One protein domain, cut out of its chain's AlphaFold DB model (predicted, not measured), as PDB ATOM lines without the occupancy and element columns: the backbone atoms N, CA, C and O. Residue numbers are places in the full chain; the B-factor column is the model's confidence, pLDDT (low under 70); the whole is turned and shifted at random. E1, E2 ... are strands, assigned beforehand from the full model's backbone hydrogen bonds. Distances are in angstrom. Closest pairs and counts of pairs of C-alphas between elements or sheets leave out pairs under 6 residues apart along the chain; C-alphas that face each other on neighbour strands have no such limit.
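Overview. This is residues 66 to 121 of the 504 residues of an uncharacterized protein of Chara braunii (UniProt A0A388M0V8). With little regular structure, this is one two-stranded antiparallel hairpin, E1 then E2, between long unnamed stretches. The later one folds back so that residues 108 to 109 pair antiparallel with residues 89 to 90 of E2. The printed part has 56 residues, no named helix and two named strands holding 14 residues, class all strand. It is only just compact, close to loose, with a radius of gyration of the C-alphas of 12.1 A, and only just elongated, spanning 38 by 19 by 17 A.

Along the chain. After residues 66 to 77, find C-alpha 78 at (26.376, -57.165, -38.668), where E1, residues 78 to 84, begins its 19.1 A. E2, residues 87 to 93, runs 20.1 A to C-alpha 93 at (24.671, -52.324, -38.106).

Arrangement. A tight link joins this hairpin, its directions 155 degrees apart. Look for N 80 and O 91, 2.8 A apart, within hydrogen-bond range.

Size, cuts and confidence. The C-alphas of Thr 97 and Asp 116 are farthest apart, 38.1 A. The printed part has no cut; pLDDT is under 70 at residues 69 to 77, 102 to 105 and 120 to 121.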
ATOM      1  N   LEU A  66      44.801 -47.830 -30.887       74.44
ATOM      2  CA  LEU A  66      43.399 -48.176 -31.111       74.44
ATOM      3  C   LEU A  66      42.484 -46.952 -31.054       74.44
ATOM      4  O   LEU A  66      42.608 -46.104 -30.167       74.44
ATOM      5  N   ASP A  67      41.523 -46.880 -31.973       72.50
ATOM      6  CA  ASP A  67      40.431 -45.915 -31.881       72.50
ATOM      7  C   ASP A  67      39.456 -46.319 -30.759       72.50
ATOM      8  O   ASP A  67      38.935 -47.434 -30.718       72.50
ATOM      9  N   ASN A  68      39.177 -45.384 -29.848       70.31
ATOM     10  CA  ASN A  68      38.281 -45.596 -28.710       70.31
ATOM     11  C   ASN A  68      36.818 -45.817 -29.155       70.31
ATOM     12  O   ASN A  68      35.978 -46.228 -28.352       70.31
ATOM     13  N   LEU A  69      36.501 -45.534 -30.426       69.00
ATOM     14  CA  LEU A  69      35.211 -45.841 -31.043       69.00
ATOM     15  C   LEU A  69      34.956 -47.350 -31.184       69.00
ATOM     16  O   LEU A  69      33.798 -47.754 -31.291       69.00
ATOM     17  N   ILE A  70      35.997 -48.189 -31.126       65.25
ATOM     18  CA  ILE A  70      35.868 -49.651 -31.063       65.25
ATOM     19  C   ILE A  70      35.509 -50.046 -29.623       65.25
ATOM     20  O   ILE A  70      36.342 -50.508 -28.844       65.25
ATOM     21  N   SER A  71      34.260 -49.821 -29.216       56.50
ATOM     22  CA  SER A  71      33.753 -50.255 -27.910       56.50
ATOM     23  C   SER A  71      32.320 -50.789 -28.006       56.50
ATOM     24  O   SER A  71      31.550 -50.410 -28.883       56.50
ATOM     25  N   GLY A  72      31.953 -51.708 -27.102       51.78
ATOM     26  CA  GLY A  72      30.558 -52.142 -26.927       51.78
ATOM     27  C   GLY A  72      30.035 -53.255 -27.849       51.78
ATOM     28  O   GLY A  72      28.830 -53.475 -27.884       51.78
ATOM     29  N   HIS A  73      30.887 -54.011 -28.550       56.59
ATOM     30  CA  HIS A  73      30.477 -55.052 -29.521       56.59
ATOM     31  C   HIS A  73      29.865 -56.347 -28.926       56.59
ATOM     32  O   HIS A  73      29.977 -57.413 -29.523       56.59
ATOM     33  N   ALA A  74      29.234 -56.289 -27.751       51.84
ATOM     34  CA  ALA A  74      28.684 -57.464 -27.061       51.84
ATOM     35  C   ALA A  74      27.283 -57.892 -27.555       51.84
ATOM     36  O   ALA A  74      26.815 -58.977 -27.210       51.84
ATOM     37  N   THR A  75      26.607 -57.064 -28.356       58.66
ATOM     38  CA  THR A  75      25.273 -57.325 -28.931       58.66
ATOM     39  C   THR A  75      25.350 -57.728 -30.408       58.66
ATOM     40  O   THR A  75      26.342 -57.416 -31.070       58.66
ATOM     41  N   PRO A  76      24.345 -58.441 -30.961       53.59
ATOM     42  CA  PRO A  76      24.409 -58.923 -32.336       53.59
ATOM     43  C   PRO A  76      24.413 -57.748 -33.318       53.59
ATOM     44  O   PRO A  76      23.399 -57.086 -33.517       53.59
ATOM     45  N   HIS A  77      25.560 -57.527 -33.952       67.81
ATOM     46  CA  HIS A  77      25.763 -56.509 -34.971       67.81
ATOM     47  C   HIS A  77      26.279 -57.174 -36.243       67.81
ATOM     48  O   HIS A  77      27.120 -58.071 -36.189       67.81
ATOM     49  N   LEU A  78      25.752 -56.776 -37.404       78.94
ATOM     50  CA  LEU A  78      26.376 -57.165 -38.668       78.94
ATOM     51  C   LEU A  78      27.586 -56.272 -38.875       78.94
ATOM     52  O   LEU A  78      27.454 -55.054 -38.789       78.94
ATOM     53  N   PHE A  79      28.730 -56.865 -39.187       81.19
ATOM     54  CA  PHE A  79      29.974 -56.146 -39.431       81.19
ATOM     55  C   PHE A  79      30.360 -56.227 -40.905       81.19
ATOM     56  O   PHE A  79      30.142 -57.244 -41.566       81.19
ATOM     57  N   ARG A  80      30.953 -55.150 -41.411       83.94
ATOM     58  CA  ARG A  80      31.593 -55.091 -42.721       83.94
ATOM     59  C   ARG A  80      32.984 -54.507 -42.540       83.94
ATOM     60  O   ARG A  80      33.117 -53.369 -42.102       83.94
ATOM     61  N   PHE A  81      33.988 -55.286 -42.915       84.50
ATOM     62  CA  PHE A  81      35.388 -54.881 -42.888       84.50
ATOM     63  C   PHE A  81      35.853 -54.527 -44.299       84.50
ATOM     64  O   PHE A  81      35.432 -55.161 -45.269       84.50
ATOM     65  N   TYR A  82      36.693 -53.508 -44.414       86.06
ATOM     66  CA  TYR A  82      37.364 -53.120 -45.651       86.06
ATOM     67  C   TYR A  82      38.650 -52.358 -45.324       86.06
ATOM     68  O   TYR A  82      38.882 -51.995 -44.175       86.06
ATOM     69  N   MET A  83      39.493 -52.145 -46.331       83.69
ATOM     70  CA  MET A  83      40.716 -51.354 -46.199       83.69
ATOM     71  C   MET A  83      40.473 -49.956 -46.762       83.69
ATOM     72  O   MET A  83      39.958 -49.828 -47.873       83.69
ATOM     73  N   GLU A  84      40.858 -48.925 -46.016       83.25
ATOM     74  CA  GLU A  84      40.866 -47.538 -46.479       83.25
ATOM     75  C   GLU A  84      42.235 -46.928 -46.171       83.25
ATOM     76  O   GLU A  84      42.646 -46.862 -45.011       83.25
ATOM     77  N   ASP A  85      42.966 -46.536 -47.217       82.12
ATOM     78  CA  ASP A  85      44.344 -46.036 -47.128       82.12
ATOM     79  C   ASP A  85      45.272 -46.950 -46.291       82.12
ATOM     80  O   ASP A  85      45.972 -46.471 -45.404       82.12
ATOM     81  N   ASP A  86      45.234 -48.270 -46.515       76.44
ATOM     82  CA  ASP A  86      45.989 -49.293 -45.762       76.44
ATOM     83  C   ASP A  86      45.650 -49.432 -44.262       76.44
ATOM     84  O   ASP A  86      46.337 -50.149 -43.533       76.44
ATOM     85  N   ASN A  87      44.547 -48.840 -43.794       77.69
ATOM     86  CA  ASN A  87      44.019 -49.091 -42.453       77.69
ATOM     87  C   ASN A  87      42.727 -49.914 -42.504       77.69
ATOM     88  O   ASN A  87      41.800 -49.560 -43.242       77.69
ATOM     89  N   PRO A  88      42.626 -50.991 -41.709       80.56
ATOM     90  CA  PRO A  88      41.369 -51.697 -41.551       80.56
ATOM     91  C   PRO A  88      40.294 -50.783 -40.952       80.56
ATOM     92  O   PRO A  88      40.415 -50.233 -39.855       80.56
ATOM     93  N   ALA A  89      39.208 -50.657 -41.706       84.12
ATOM     94  CA  ALA A  89      38.002 -49.943 -41.340       84.12
ATOM     95  C   ALA A  89      36.853 -50.934 -41.144       84.12
ATOM     96  O   ALA A  89      36.713 -51.942 -41.846       84.12
ATOM     97  N   MET A  90      35.999 -50.628 -40.177       84.50
ATOM     98  CA  MET A  90      34.828 -51.407 -39.828       84.50
ATOM     99  C   MET A  90      33.586 -50.525 -39.881       84.50
ATOM    100  O   MET A  90      33.500 -49.468 -39.258       84.50
ATOM    101  N   LEU A  91      32.573 -51.008 -40.587       84.44
ATOM    102  CA  LEU A  91      31.201 -50.539 -40.459       84.44
ATOM    103  C   LEU A  91      30.388 -51.604 -39.734       84.44
ATOM    104  O   LEU A  91      30.620 -52.800 -39.914       84.44
ATOM    105  N   TYR A  92      29.403 -51.179 -38.952       79.88
ATOM    106  CA  TYR A  92      28.495 -52.104 -38.284       79.88
ATOM    107  C   TYR A  92      27.040 -51.650 -38.394       79.88
ATOM    108  O   TYR A  92      26.764 -50.470 -38.603       79.88
ATOM    109  N   LYS A  93      26.106 -52.592 -38.270       80.75
ATOM    110  CA  LYS A  93      24.671 -52.324 -38.106       80.75
ATOM    111  C   LYS A  93      24.228 -52.723 -36.715       80.75
ATOM    112  O   LYS A  93      24.600 -53.806 -36.257       80.75
ATOM    113  N   ALA A  94      23.407 -51.889 -36.079       75.00
ATOM    114  CA  ALA A  94      22.824 -52.227 -34.790       75.00
ATOM    115  C   ALA A  94      21.876 -53.427 -34.940       75.00
ATOM    116  O   ALA A  94      21.947 -54.369 -34.152       75.00
ATOM    117  N   HIS A  95      21.078 -53.427 -36.013       74.19
ATOM    118  CA  HIS A  95      20.104 -54.459 -36.355       74.19
ATOM    119  C   HIS A  95      20.158 -54.831 -37.846       74.19
ATOM    120  O   HIS A  95      20.521 -54.030 -38.707       74.19
ATOM    121  N   CYS A  96      19.741 -56.053 -38.196       75.75
ATOM    122  CA  CYS A  96      19.679 -56.500 -39.597       75.75
ATOM    123  C   CYS A  96      18.700 -55.688 -40.464       75.75
ATOM    124  O   CYS A  96      18.866 -55.630 -41.682       75.75
ATOM    125  N   THR A  97      17.716 -55.046 -39.833       81.94
ATOM    126  CA  THR A  97      16.709 -54.187 -40.467       81.94
ATOM    127  C   THR A  97      17.210 -52.777 -40.766       81.94
ATOM    128  O   THR A  97      16.532 -52.036 -41.481       81.94
ATOM    129  N   ASP A  98      18.375 -52.387 -40.244       80.12
ATOM    130  CA  ASP A  98      18.914 -51.051 -40.472       80.12
ATOM    131  C   ASP A  98      19.243 -50.883 -41.955       80.12
ATOM    132  O   ASP A  98      19.945 -51.702 -42.557       80.12
ATOM    133  N   LYS A  99      18.740 -49.809 -42.570       82.56
ATOM    134  CA  LYS A  99      18.998 -49.528 -43.990       82.56
ATOM    135  C   LYS A  99      20.466 -49.171 -44.228       82.56
ATOM    136  O   LYS A  99      21.062 -49.642 -45.197       82.56
ATOM    137  N   ASN A 100      21.065 -48.424 -43.303       82.31
ATOM    138  CA  ASN A 100      22.409 -47.869 -43.441       82.31
ATOM    139  C   ASN A 100      23.433 -48.658 -42.617       82.31
ATOM    140  O   ASN A 100      23.099 -49.267 -41.606       82.31
ATOM    141  N   TRP A 101      24.680 -48.667 -43.083       79.06
ATOM    142  CA  TRP A 101      25.832 -49.213 -42.367       79.06
ATOM    143  C   TRP A 101      26.532 -48.075 -41.606       79.06
ATOM    144  O   TRP A 101      26.863 -47.070 -42.226       79.06
ATOM    145  N   GLY A 102      26.801 -48.250 -40.309       68.00
ATOM    146  CA  GLY A 102      27.595 -47.331 -39.482       68.00
ATOM    147  C   GLY A 102      26.796 -46.347 -38.616       68.00
ATOM    148  O   GLY A 102      25.579 -46.215 -38.735       68.00
ATOM    149  N   LEU A 103      27.514 -45.652 -37.725       63.03
ATOM    150  CA  LEU A 103      27.029 -44.466 -37.008       63.03
ATOM    151  C   LEU A 103      26.952 -43.277 -37.979       63.03
ATOM    152  O   LEU A 103      27.688 -43.242 -38.962       63.03
ATOM    153  N   GLU A 104      26.171 -42.239 -37.660       63.72
ATOM    154  CA  GLU A 104      26.176 -40.958 -38.405       63.72
ATOM    155  C   GLU A 104      27.587 -40.355 -38.576       63.72
ATOM    156  O   GLU A 104      27.818 -39.531 -39.455       63.72
ATOM    157  N   LYS A 105      28.545 -40.792 -37.748       64.50
ATOM    158  CA  LYS A 105      29.942 -40.348 -37.719       64.50
ATOM    159  C   LYS A 105      30.870 -41.067 -38.711       64.50
ATOM    160  O   LYS A 105      32.042 -40.708 -38.769       64.50
ATOM    161  N   GLY A 106      30.379 -42.040 -39.483       78.56
ATOM    162  CA  GLY A 106      31.170 -42.759 -40.489       78.56
ATOM    163  C   GLY A 106      31.798 -44.073 -39.990       78.56
ATOM    164  O   GLY A 106      31.344 -44.636 -38.989       78.56
ATOM    165  N   PRO A 107      32.784 -44.619 -40.728       81.06
ATOM    166  CA  PRO A 107      33.449 -45.871 -40.380       81.06
ATOM    167  C   PRO A 107      34.312 -45.766 -39.125       81.06
ATOM    168  O   PRO A 107      34.879 -44.723 -38.814       81.06
ATOM    169  N   VAL A 108      34.413 -46.887 -38.415       81.75
ATOM    170  CA  VAL A 108      35.287 -47.041 -37.256       81.75
ATOM    171  C   VAL A 108      36.612 -47.610 -37.738       81.75
ATOM    172  O   VAL A 108      36.657 -48.716 -38.278       81.75
ATOM    173  N   TYR A 109      37.688 -46.864 -37.546       82.06
ATOM    174  CA  TYR A 109      39.028 -47.291 -37.924       82.06
ATOM    175  C   TYR A 109      39.694 -48.057 -36.790       82.06
ATOM    176  O   TYR A 109      39.424 -47.802 -35.619       82.06
ATOM    177  N   TRP A 110      40.573 -48.998 -37.125       77.62
ATOM    178  CA  TRP A 110      41.329 -49.729 -36.110       77.62
ATOM    179  C   TRP A 110      42.419 -48.865 -35.497       77.62
ATOM    180  O   TRP A 110      42.547 -48.829 -34.277       77.62
ATOM    181  N   PHE A 111      43.154 -48.130 -36.334       81.12
ATOM    182  CA  PHE A 111      44.209 -47.224 -35.890       81.12
ATOM    183  C   PHE A 111      43.788 -45.755 -35.970       81.12
ATOM    184  O   PHE A 111      43.170 -45.331 -36.949       81.12
ATOM    185  N   LYS A 112      44.168 -44.960 -34.963       80.94
ATOM    186  CA  LYS A 112      43.991 -43.499 -34.954       80.94
ATOM    187  C   LYS A 112      44.823 -42.845 -36.064       80.94
ATOM    188  O   LYS A 112      45.943 -43.270 -36.356       80.94
ATOM    189  N   ARG A 113      44.316 -41.759 -36.661       78.19
ATOM    190  CA  ARG A 113      45.149 -40.880 -37.502       78.19
ATOM    191  C   ARG A 113      46.039 -40.007 -36.620       78.19
ATOM    192  O   ARG A 113      45.557 -39.380 -35.681       78.19
ATOM    193  N   SER A 114      47.322 -39.943 -36.963       72.88
ATOM    194  CA  SER A 114      48.253 -38.928 -36.469       72.88
ATOM    195  C   SER A 114      47.873 -37.538 -37.008       72.88
ATOM    196  O   SER A 114      47.126 -37.421 -37.986       72.88
ATOM    197  N   ALA A 115      48.425 -36.480 -36.406       77.00
ATOM    198  CA  ALA A 115      48.280 -35.095 -36.866       77.00
ATOM    199  C   ALA A 115      48.659 -34.922 -38.353       77.00
ATOM    200  O   ALA A 115      48.025 -34.150 -39.070       77.00
ATOM    201  N   ASP A 116      49.602 -35.730 -38.846       79.31
ATOM    202  CA  ASP A 116      50.067 -35.723 -40.239       79.31
ATOM    203  C   ASP A 116      49.175 -36.530 -41.200       79.31
ATOM    204  O   ASP A 116      49.571 -36.827 -42.327       79.31
ATOM    205  N   LYS A 117      47.979 -36.947 -40.758       73.88
ATOM    206  CA  LYS A 117      47.036 -37.823 -41.486       73.88
ATOM    207  C   LYS A 117      47.576 -39.213 -41.847       73.88
ATOM    208  O   LYS A 117      46.876 -39.969 -42.516       73.88
ATOM    209  N   LYS A 118      48.770 -39.577 -41.379       75.56
ATOM    210  CA  LYS A 118      49.285 -40.950 -41.421       75.56
ATOM    211  C   LYS A 118      48.650 -41.773 -40.305       75.56
ATOM    212  O   LYS A 118      48.351 -41.240 -39.236       75.56
ATOM    213  N   TRP A 119      48.447 -43.061 -40.534       73.31
ATOM    214  CA  TRP A 119      47.969 -43.960 -39.489       73.31
ATOM    215  C   TRP A 119      49.041 -44.117 -38.416       73.31
ATOM    216  O   TRP A 119      50.193 -44.418 -38.728       73.31
ATOM    217  N   ALA A 120      48.668 -43.885 -37.160       65.94
ATOM    218  CA  ALA A 120      49.516 -44.163 -36.013       65.94
ATOM    219  C   ALA A 120      49.495 -45.678 -35.778       65.94
ATOM    220  O   ALA A 120      48.798 -46.170 -34.897       65.94
ATOM    221  N   GLY A 121      50.162 -46.433 -36.650       63.53
ATOM    222  CA  GLY A 121      50.437 -47.843 -36.410       63.53
ATOM    223  C   GLY A 121      51.610 -47.986 -35.435       63.53
ATOM    224  O   GLY A 121      52.469 -47.102 -35.400       63.53
TER     225      GLY A 121